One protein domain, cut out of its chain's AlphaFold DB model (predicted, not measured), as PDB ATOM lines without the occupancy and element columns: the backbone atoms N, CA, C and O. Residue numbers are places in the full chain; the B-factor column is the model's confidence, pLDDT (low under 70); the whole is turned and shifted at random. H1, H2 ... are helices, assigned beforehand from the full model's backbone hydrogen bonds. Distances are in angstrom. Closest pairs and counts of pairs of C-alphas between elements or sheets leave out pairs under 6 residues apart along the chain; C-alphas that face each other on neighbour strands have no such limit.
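This is residues 23 to 97 of the 109 residues of an uncharacterized protein of Bifidobacterium animalis subsp. animalis MCC 1489 (UniProt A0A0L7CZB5). Two short helices, H1 and H3, lie side by side and run opposite ways at one end of the domain, and the longest helix, H2, reaches away from them like an arm, meeting H1 with its first residue alone. From the far end of H2 a long stretch without a named element, residues 66 to 83, folds back to H3, and the turn at residues 65 to 70 sticks out. The printed part has 75 residues with three named helices, in the order H1, H2, H3, and no named strand; the class is all helix, although under half of the residues, 33 of 75, are in named elements. The whole is compact by its radius of gyration of the C-alphas, 11.9 A, yet elongated in outline, with spans of 37 by 23 by 23 A.

The longest helix is H2, residues 53 to 65. It only just touches H1, residues 33 to 43, with 3 pairs of C-alphas within 8 A, and it does so with residue 53 alone. The closest C-alphas of the two are those of Val 35 and Ile 53, 6.2 A apart. Their lines stand at a steep tilt of 57 degrees, and they run opposite ways. On its part, H1 also touches H3, residues 84 to 92, with 5 pairs of C-alphas within 8 A. The closest C-alphas there are those of Cys 40 and Cys 89, 5.8 A apart. H1 and H3 stand at a shallow tilt of 29 degrees and run opposite ways, with their centres 10.1 A apart. H2 and H3 are apart. In H1, H2 and H3 every pair of O i and N i+4 is within hydrogen-bond range.

H2 runs 18.2 A from C-alpha 53 at (8.992, -29.881, 48.287) to C-alpha 65 at (8.597, -12.059, 51.769). H1 comes before it, beginning with Pro 33 at C-alpha (1.242, -30.898, 55.427), and measures 15.3 A from first to last C-alpha. H3 spans 12.2 A and ends with Ser 92 at C-alpha (-7.269, -31.270, 52.374).

The two C-alphas farthest apart are those of Glu 28 and Lys 68, at 36.6 A. The first and last printed C-alphas, of Gln 23 and Leu 97, are 20.7 A apart. The printed part has no cut. The link from H1 to H2, 9 residues, is short, and the link from H2 to H3, 18 residues, is long. Residues 65 to 70, of which 65 belongs to H2, stand free. The mean pLDDT of the printed part is 91.1, and residues 67 to 70 are under 70.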
ATOM      1  N   GLN A  23      -8.344 -39.323  52.930       88.31
ATOM      2  CA  GLN A  23      -8.124 -40.235  51.800       88.31
ATOM      3  C   GLN A  23      -7.883 -39.499  50.477       88.31
ATOM      4  O   GLN A  23      -7.073 -39.948  49.670       88.31
ATOM      5  N   LEU A  24      -8.549 -38.364  50.258       88.44
ATOM      6  CA  LEU A  24      -8.356 -37.561  49.050       88.44
ATOM      7  C   LEU A  24      -7.011 -36.817  49.040       88.44
ATOM      8  O   LEU A  24      -6.317 -36.806  48.025       88.44
ATOM      9  N   GLY A  25      -6.649 -36.167  50.151       88.75
ATOM     10  CA  GLY A  25      -5.492 -35.264  50.188       88.75
ATOM     11  C   GLY A  25      -4.202 -35.866  50.732       88.75
ATOM     12  O   GLY A  25      -3.129 -35.524  50.244       88.75
ATOM     13  N   ASN A  26      -4.298 -36.754  51.720       94.38
ATOM     14  CA  ASN A  26      -3.175 -37.297  52.488       94.38
ATOM     15  C   ASN A  26      -3.401 -38.778  52.884       94.38
ATOM     16  O   ASN A  26      -3.442 -39.096  54.077       94.38
ATOM     17  N   PRO A  27      -3.588 -39.698  51.918       94.19
ATOM     18  CA  PRO A  27      -3.836 -41.113  52.198       94.19
ATOM     19  C   PRO A  27      -2.647 -41.811  52.872       94.19
ATOM     20  O   PRO A  27      -2.861 -42.749  53.632       94.19
ATOM     21  N   GLU A  28      -1.419 -41.325  52.666       93.75
ATOM     22  CA  GLU A  28      -0.207 -41.828  53.337       93.75
ATOM     23  C   GLU A  28      -0.019 -41.257  54.753       93.75
ATOM     24  O   GLU A  28       0.907 -41.638  55.469       93.75
ATOM     25  N   PHE A  29      -0.898 -40.343  55.173       91.31
ATOM     26  CA  PHE A  29      -0.905 -39.747  56.506       91.31
ATOM     27  C   PHE A  29       0.427 -39.077  56.894       91.31
ATOM     28  O   PHE A  29       0.905 -39.189  58.027       91.31
ATOM     29  N   TYR A  30       1.034 -38.344  55.954       94.62
ATOM     30  CA  TYR A  30       2.231 -37.550  56.216       94.62
ATOM     31  C   TYR A  30       1.970 -36.542  57.341       94.62
ATOM     32  O   TYR A  30       0.961 -35.832  57.333       94.62
ATOM     33  N   GLY A  31       2.908 -36.452  58.288       93.06
ATOM     34  CA  GLY A  31       2.849 -35.472  59.377       93.06
ATOM     35  C   GLY A  31       3.195 -34.045  58.943       93.06
ATOM     36  O   GLY A  31       2.818 -33.094  59.623       93.06
ATOM     37  N   ASP A  32       3.895 -33.896  57.817       95.38
ATOM     38  CA  ASP A  32       4.228 -32.613  57.204       95.38
ATOM     39  C   ASP A  32       3.173 -32.266  56.131       95.38
ATOM     40  O   ASP A  32       3.119 -32.939  55.094       95.38
ATOM     41  N   PRO A  33       2.321 -31.243  56.353       93.69
ATOM     42  CA  PRO A  33       1.242 -30.898  55.427       93.69
ATOM     43  C   PRO A  33       1.733 -30.454  54.047       93.69
ATOM     44  O   PRO A  33       1.041 -30.661  53.053       93.69
ATOM     45  N   GLU A  34       2.925 -29.864  53.956       96.12
ATOM     46  CA  GLU A  34       3.476 -29.429  52.672       96.12
ATOM     47  C   GLU A  34       3.969 -30.629  51.862       96.12
ATOM     48  O   GLU A  34       3.778 -30.678  50.650       96.12
ATOM     49  N   VAL A  35       4.542 -31.639  52.526       97.31
ATOM     50  CA  VAL A  35       4.882 -32.914  51.874       97.31
ATOM     51  C   VAL A  35       3.616 -33.599  51.361       97.31
ATOM     52  O   VAL A  35       3.590 -34.020  50.206       97.31
ATOM     53  N   ALA A  36       2.554 -33.639  52.173       96.75
ATOM     54  CA  ALA A  36       1.261 -34.187  51.764       96.75
ATOM     55  C   ALA A  36       0.655 -33.442  50.563       96.75
ATOM     56  O   ALA A  36       0.126 -34.064  49.643       96.75
ATOM     57  N   LEU A  37       0.768 -32.109  50.543       96.81
ATOM     58  CA  LEU A  37       0.332 -31.280  49.421       96.81
ATOM     59  C   LEU A  37       1.075 -31.647  48.133       96.81
ATOM     60  O   LEU A  37       0.435 -31.881  47.110       96.81
ATOM     61  N   ILE A  38       2.407 -31.710  48.178       97.56
ATOM     62  CA  ILE A  38       3.217 -32.021  46.995       97.56
ATOM     63  C   ILE A  38       2.920 -33.428  46.489       97.56
ATOM     64  O   ILE A  38       2.703 -33.607  45.295       97.56
ATOM     65  N   ASP A  39       2.814 -34.408  47.381       97.38
ATOM     66  CA  ASP A  39       2.415 -35.761  47.003       97.38
ATOM     67  C   ASP A  39       1.017 -35.795  46.348       97.38
ATOM     68  O   ASP A  39       0.855 -36.361  45.265       97.38
ATOM     69  N   CYS A  40       0.024 -35.104  46.923       97.50
ATOM     70  CA  CYS A  40      -1.316 -34.983  46.337       97.50
ATOM     71  C   CYS A  40      -1.280 -34.435  44.905       97.50
ATOM     72  O   CYS A  40      -1.895 -35.005  44.000       97.50
ATOM     73  N   LEU A  41      -0.510 -33.367  44.690       97.62
ATOM     74  CA  LEU A  41      -0.354 -32.732  43.386       97.62
ATOM     75  C   LEU A  41       0.371 -33.645  42.378       97.62
ATOM     76  O   LEU A  41      -0.051 -33.717  41.222       97.62
ATOM     77  N   HIS A  42       1.405 -34.391  42.795       97.81
ATOM     78  CA  HIS A  42       2.082 -35.377  41.936       97.81
ATOM     79  C   HIS A  42       1.132 -36.499  41.511       97.81
ATOM     80  O   HIS A  42       1.052 -36.814  40.325       97.81
ATOM     81  N   ARG A  43       0.376 -37.086  42.450       96.25
ATOM     82  CA  ARG A  43      -0.586 -38.157  42.131       96.25
ATOM     83  C   ARG A  43      -1.666 -37.703  41.154       96.25
ATOM     84  O   ARG A  43      -2.132 -38.502  40.346       96.25
ATOM     85  N   GLY A  44      -2.058 -36.432  41.230       95.50
ATOM     86  CA  GLY A  44      -3.013 -35.820  40.310       95.50
ATOM     87  C   GLY A  44      -2.430 -35.436  38.945       95.50
ATOM     88  O   GLY A  44      -3.188 -34.987  38.092       95.50
ATOM     89  N   ASN A  45      -1.118 -35.596  38.716       97.06
ATOM     90  CA  ASN A  45      -0.400 -35.037  37.561       97.06
ATOM     91  C   ASN A  45      -0.614 -33.518  37.400       97.06
ATOM     92  O   ASN A  45      -0.668 -33.005  36.285       97.06
ATOM     93  N   LEU A  46      -0.752 -32.806  38.522       97.38
ATOM     94  CA  LEU A  46      -1.051 -31.368  38.565       97.38
ATOM     95  C   LEU A  46       0.212 -30.502  38.569       97.38
ATOM     96  O   LEU A  46       0.127 -29.282  38.461       97.38
ATOM     97  N   ILE A  47       1.376 -31.135  38.707       97.19
ATOM     98  CA  ILE A  47       2.692 -30.502  38.680       97.19
ATOM     99  C   ILE A  47       3.707 -31.364  37.927       97.19
ATOM    100  O   ILE A  47       3.527 -32.583  37.827       97.19
ATOM    101  N   PRO A  48       4.794 -30.759  37.413       96.75
ATOM    102  CA  PRO A  48       5.897 -31.496  36.809       96.75
ATOM    103  C   PRO A  48       6.513 -32.517  37.771       96.75
ATOM    104  O   PRO A  48       6.662 -32.256  38.962       96.75
ATOM    105  N   THR A  49       6.963 -33.659  37.247       94.00
ATOM    106  CA  THR A  49       7.559 -34.741  38.055       94.00
ATOM    107  C   THR A  49       8.850 -34.344  38.773       94.00
ATOM    108  O   THR A  49       9.231 -34.988  39.744       94.00
ATOM    109  N   ASP A  50       9.553 -33.321  38.280       95.81
ATOM    110  CA  ASP A  50      10.772 -32.773  38.882       95.81
ATOM    111  C   ASP A  50      10.488 -31.601  39.839       95.81
ATOM    112  O   ASP A  50      11.419 -30.973  40.364       95.81
ATOM    113  N   TYR A  51       9.217 -31.253  40.043       97.06
ATOM    114  CA  TYR A  51       8.825 -30.331  41.091       97.06
ATOM    115  C   TYR A  51       8.983 -31.026  42.446       97.06
ATOM    116  O   TYR A  51       8.759 -32.221  42.588       97.06
ATOM    117  N   THR A  52       9.481 -30.303  43.444       97.25
ATOM    118  CA  THR A  52       9.833 -30.904  44.735       97.25
ATOM    119  C   THR A  52       9.354 -30.025  45.866       97.25
ATOM    120  O   THR A  52       9.153 -28.821  45.698       97.25
ATOM    121  N   ILE A  53       9.272 -30.616  47.056       97.31
ATOM    122  CA  ILE A  53       8.992 -29.881  48.287       97.31
ATOM    123  C   ILE A  53       9.947 -28.698  48.504       97.31
ATOM    124  O   ILE A  53       9.520 -27.640  48.953       97.31
ATOM    125  N   ASN A  54      11.220 -28.827  48.121       97.81
ATOM    126  CA  ASN A  54      12.192 -27.743  48.261       97.81
ATOM    127  C   ASN A  54      11.899 -26.581  47.301       97.81
ATOM    128  O   ASN A  54      11.975 -25.431  47.722       97.81
ATOM    129  N   LYS A  55      11.516 -26.873  46.047       96.88
ATOM    130  CA  LYS A  55      11.085 -25.842  45.083       96.88
ATOM    131  C   LYS A  55       9.839 -25.109  45.589       96.88
ATOM    132  O   LYS A  55       9.819 -23.884  45.590       96.88
ATOM    133  N   TYR A  56       8.852 -25.852  46.095       96.69
ATOM    134  CA  TYR A  56       7.648 -25.265  46.684       96.69
ATOM    135  C   TYR A  56       7.960 -24.354  47.871       96.69
ATOM    136  O   TYR A  56       7.511 -23.214  47.897       96.69
ATOM    137  N   ARG A  57       8.758 -24.829  48.834       96.69
ATOM    138  CA  ARG A  57       9.142 -24.040  50.014       96.69
ATOM    139  C   ARG A  57       9.875 -22.767  49.634       96.69
ATOM    140  O   ARG A  57       9.594 -21.723  50.206       96.69
ATOM    141  N   GLN A  58      10.775 -22.849  48.658       96.00
ATOM    142  CA  GLN A  58      11.472 -21.680  48.141       96.00
ATOM    143  C   GLN A  58      10.484 -20.662  47.550       96.00
ATOM    144  O   GLN A  58      10.492 -19.509  47.969       96.00
ATOM    145  N   GLN A  59       9.597 -21.086  46.643       93.75
ATOM    146  CA  GLN A  59       8.588 -20.198  46.050       93.75
ATOM    147  C   GLN A  59       7.640 -19.615  47.101       93.75
ATOM    148  O   GLN A  59       7.256 -18.450  47.015       93.75
ATOM    149  N   PHE A  60       7.265 -20.407  48.106       92.38
ATOM    150  CA  PHE A  60       6.392 -19.962  49.182       92.38
ATOM    151  C   PHE A  60       7.073 -18.925  50.088       92.38
ATOM    152  O   PHE A  60       6.456 -17.926  50.452       92.38
ATOM    153  N   GLU A  61       8.349 -19.126  50.420       92.56
ATOM    154  CA  GLU A  61       9.168 -18.176  51.180       92.56
ATOM    155  C   GLU A  61       9.359 -16.861  50.402       92.56
ATOM    156  O   GLU A  61       9.206 -15.778  50.965       92.56
ATOM    157  N   GLU A  62       9.636 -16.943  49.097       91.75
ATOM    158  CA  GLU A  62       9.735 -15.780  48.206       91.75
ATOM    159  C   GLU A  62       8.408 -15.009  48.151       91.75
ATOM    160  O   GLU A  62       8.404 -13.791  48.322       91.75
ATOM    161  N   TYR A  63       7.279 -15.716  48.012       87.00
ATOM    162  CA  TYR A  63       5.938 -15.123  48.045       87.00
ATOM    163  C   TYR A  63       5.669 -14.412  49.372       87.00
ATOM    164  O   TYR A  63       5.234 -13.263  49.395       87.00
ATOM    165  N   ARG A  64       5.948 -15.083  50.494       86.31
ATOM    166  CA  ARG A  64       5.694 -14.553  51.837       86.31
ATOM    167  C   ARG A  64       6.492 -13.281  52.121       86.31
ATOM    168  O   ARG A  64       6.014 -12.410  52.847       86.31
ATOM    169  N   ASN A  65       7.706 -13.198  51.585       87.44
ATOM    170  CA  ASN A  65       8.597 -12.059  51.769       87.44
ATOM    171  C   ASN A  65       8.303 -10.903  50.797       87.44
ATOM    172  O   ASN A  65       8.778  -9.785  51.022       87.44
ATOM    173  N   ASP A  66       7.508 -11.127  49.746       80.12
ATOM    174  CA  ASP A  66       7.112 -10.066  48.830       80.12
ATOM    175  C   ASP A  66       5.999  -9.191  49.430       80.12
ATOM    176  O   ASP A  66       4.811  -9.510  49.445       80.12
ATOM    177  N   THR A  67       6.407  -8.014  49.904       61.72
ATOM    178  CA  THR A  67       5.525  -7.009  50.520       61.72
ATOM    179  C   THR A  67       4.570  -6.321  49.539       61.72
ATOM    180  O   THR A  67       3.749  -5.507  49.965       61.72
ATOM    181  N   LYS A  68       4.661  -6.604  48.231       66.94
ATOM    182  CA  LYS A  68       3.857  -5.944  47.189       66.94
ATOM    183  C   LYS A  68       2.675  -6.771  46.690       66.94
ATOM    184  O   LYS A  68       1.868  -6.256  45.917       66.94
ATOM    185  N   VAL A  69       2.558  -8.025  47.114       64.38
ATOM    186  CA  VAL A  69       1.617  -8.980  46.526       64.38
ATOM    187  C   VAL A  69       0.363  -9.088  47.399       64.38
ATOM    188  O   VAL A  69       0.358  -9.743  48.436       64.38
ATOM    189  N   GLY A  70      -0.725  -8.432  46.978       66.12
ATOM    190  CA  GLY A  70      -2.040  -8.538  47.636       66.12
ATOM    191  C   GLY A  70      -2.744  -9.886  47.412       66.12
ATOM    192  O   GLY A  70      -3.621 -10.259  48.186       66.12
ATOM    193  N   SER A  71      -2.344 -10.623  46.374       72.62
ATOM    194  CA  SER A  71      -2.846 -11.949  46.000       72.62
ATOM    195  C   SER A  71      -1.765 -12.704  45.234       72.62
ATOM    196  O   SER A  71      -1.100 -12.100  44.397       72.62
ATOM    197  N   VAL A  72      -1.614 -14.006  45.475       79.19
ATOM    198  CA  VAL A  72      -0.652 -14.859  44.752       79.19
ATOM    199  C   VAL A  72      -0.903 -14.761  43.235       79.19
ATOM    200  O   VAL A  72      -2.034 -15.031  42.823       79.19
ATOM    201  N   PRO A  73       0.095 -14.379  42.411       83.06
ATOM    202  CA  PRO A  73      -0.022 -14.419  40.955       83.06
ATOM    203  C   PRO A  73      -0.296 -15.839  40.455       83.06
ATOM    204  O   PRO A  73       0.242 -16.801  41.008       83.06
ATOM    205  N   ASP A  74      -1.104 -15.978  39.404       81.31
ATOM    206  CA  ASP A  74      -1.515 -17.294  38.894       81.31
ATOM    207  C   ASP A  74      -0.336 -18.152  38.388       81.31
ATOM    208  O   ASP A  74      -0.441 -19.373  38.360       81.31
ATOM    209  N   ASP A  75       0.793 -17.538  38.027       85.56
ATOM    210  CA  ASP A  75       2.004 -18.192  37.515       85.56
ATOM    211  C   ASP A  75       3.127 -18.350  38.557       85.56
ATOM    212  O   ASP A  75       4.222 -18.809  38.223       85.56
ATOM    213  N   TRP A  76       2.880 -17.986  39.821       90.56
ATOM    214  CA  TRP A  76       3.908 -18.015  40.867       90.56
ATOM    215  C   TRP A  76       4.382 -19.435  41.205       90.56
ATOM    216  O   TRP A  76       5.561 -19.668  41.473       90.56
ATOM    217  N   PHE A  77       3.450 -20.387  41.203       93.12
ATOM    218  CA  PHE A  77       3.708 -21.797  41.478       93.12
ATOM    219  C   PHE A  77       3.606 -22.625  40.197       93.12
ATOM    220  O   PHE A  77       2.944 -22.248  39.235       93.12
ATOM    221  N   ASN A  78       4.210 -23.815  40.190       94.00
ATOM    222  CA  ASN A  78       4.131 -24.738  39.051       94.00
ATOM    223  C   ASN A  78       2.801 -25.517  38.950       94.00
ATOM    224  O   ASN A  78       2.771 -26.565  38.310       94.00
ATOM    225  N   PHE A  79       1.728 -25.020  39.569       94.31
ATOM    226  CA  PHE A  79       0.366 -25.554  39.509       94.31
ATOM    227  C   PHE A  79      -0.643 -24.421  39.317       94.31
ATOM    228  O   PHE A  79      -0.443 -23.319  39.823       94.31
ATOM    229  N   ASP A  80      -1.753 -24.718  38.641       93.19
ATOM    230  CA  ASP A  80      -2.837 -23.760  38.422       93.19
ATOM    231  C   ASP A  80      -3.742 -23.656  39.658       93.19
ATOM    232  O   ASP A  80      -4.460 -24.589  40.015       93.19
ATOM    233  N   LEU A  81      -3.741 -22.492  40.303       90.25
ATOM    234  CA  LEU A  81      -4.593 -22.203  41.460       90.25
ATOM    235  C   LEU A  81      -6.091 -22.096  41.118       90.25
ATOM    236  O   LEU A  81      -6.916 -21.980  42.029       90.25
ATOM    237  N   ASN A  82      -6.461 -22.108  39.836       89.06
ATOM    238  CA  ASN A  82      -7.847 -22.162  39.366       89.06
ATOM    239  C   ASN A  82      -8.330 -23.598  39.092       89.06
ATOM    240  O   ASN A  82      -9.524 -23.801  38.868       89.06
ATOM    241  N   ASP A  83      -7.441 -24.596  39.129       93.12
ATOM    242  CA  ASP A  83      -7.808 -25.999  38.945       93.12
ATOM    243  C   ASP A  83      -8.474 -26.561  40.218       93.12
ATOM    244  O   ASP A  83      -7.920 -26.529  41.321       93.12
ATOM    245  N   ASN A  84      -9.676 -27.125  40.074       92.25
ATOM    246  CA  ASN A  84     -10.440 -27.706  41.183       92.25
ATOM    247  C   ASN A  84      -9.702 -28.856  41.892       92.25
ATOM    248  O   ASN A  84      -9.862 -29.042  43.103       92.25
ATOM    249  N   ALA A  85      -8.902 -29.637  41.167       94.75
ATOM    250  CA  ALA A  85      -8.099 -30.706  41.744       94.75
ATOM    251  C   ALA A  85      -6.945 -30.132  42.583       94.75
ATOM    252  O   ALA A  85      -6.687 -30.621  43.687       94.75
ATOM    253  N   VAL A  86      -6.327 -29.032  42.134       95.12
ATOM    254  CA  VAL A  86      -5.331 -28.287  42.924       95.12
ATOM    255  C   VAL A  86      -5.974 -27.726  44.192       95.12
ATOM    256  O   VAL A  86      -5.463 -27.950  45.289       95.12
ATOM    257  N   LEU A  87      -7.133 -27.071  44.076       92.44
ATOM    258  CA  LEU A  87      -7.878 -26.536  45.223       92.44
ATOM    259  C   LEU A  87      -8.255 -27.624  46.236       92.44
ATOM    260  O   LEU A  87      -8.173 -27.401  47.445       92.44
ATOM    261  N   THR A  88      -8.601 -28.819  45.758       92.69
ATOM    262  CA  THR A  88      -8.874 -29.979  46.615       92.69
ATOM    263  C   THR A  88      -7.625 -30.393  47.397       92.69
ATOM    264  O   THR A  88      -7.694 -30.557  48.617       92.69
ATOM    265  N   CYS A  89      -6.465 -30.499  46.737       95.31
ATOM    266  CA  CYS A  89      -5.200 -30.797  47.411       95.31
ATOM    267  C   CYS A  89      -4.823 -29.725  48.444       95.31
ATOM    268  O   CYS A  89      -4.374 -30.067  49.539       95.31
ATOM    269  N   LEU A  90      -5.030 -28.440  48.133       94.06
ATOM    270  CA  LEU A  90      -4.763 -27.330  49.053       94.06
ATOM    271  C   LEU A  90      -5.667 -27.383  50.291       94.06
ATOM    272  O   LEU A  90      -5.173 -27.241  51.411       94.06
ATOM    273  N   ALA A  91      -6.969 -27.616  50.103       91.44
ATOM    274  CA  ALA A  91      -7.944 -27.675  51.187       91.44
ATOM    275  C   ALA A  91      -7.694 -28.863  52.125       91.44
ATOM    276  O   ALA A  91      -7.621 -28.687  53.343       91.44
ATOM    277  N   SER A  92      -7.497 -30.062  51.572       91.88
ATOM    278  CA  SER A  92      -7.269 -31.270  52.374       91.88
ATOM    279  C   SER A  92      -5.943 -31.236  53.139       91.88
ATOM    280  O   SER A  92      -5.844 -31.826  54.214       91.88
ATOM    281  N   ASN A  93      -4.945 -30.507  52.626       93.38
ATOM    282  CA  ASN A  93      -3.618 -30.381  53.235       93.38
ATOM    283  C   ASN A  93      -3.386 -29.037  53.943       93.38
ATOM    284  O   ASN A  93      -2.249 -28.698  54.266       93.38
ATOM    285  N   LYS A  94      -4.458 -28.284  54.237       89.25
ATOM    286  CA  LYS A  94      -4.431 -27.054  55.054       89.25
ATOM    287  C   LYS A  94      -3.444 -25.995  54.540       89.25
ATOM    288  O   LYS A  94      -2.790 -25.317  55.332       89.25
ATOM    289  N   SER A  95      -3.323 -25.856  53.221       91.62
ATOM    290  CA  SER A  95      -2.396 -24.891  52.634       91.62
ATOM    291  C   SER A  95      -2.840 -23.446  52.908       91.62
ATOM    292  O   SER A  95      -4.001 -23.105  52.652       91.62
ATOM    293  N   PRO A  96      -1.930 -22.556  53.349       87.69
ATOM    294  CA  PRO A  96      -2.233 -21.137  53.552       87.69
ATOM    295  C   PRO A  96      -2.582 -20.401  52.247       87.69
ATOM    296  O   PRO A  96      -3.218 -19.350  52.291       87.69
ATOM    297  N   LEU A  97      -2.230 -20.964  51.084       87.62
ATOM    298  CA  LEU A  97      -2.568 -20.403  49.771       87.62
ATOM    299  C   LEU A  97      -4.078 -20.379  49.500       87.62
ATOM    300  O   LEU A  97      -4.537 -19.576  48.697       87.62
TER     301      LEU A  97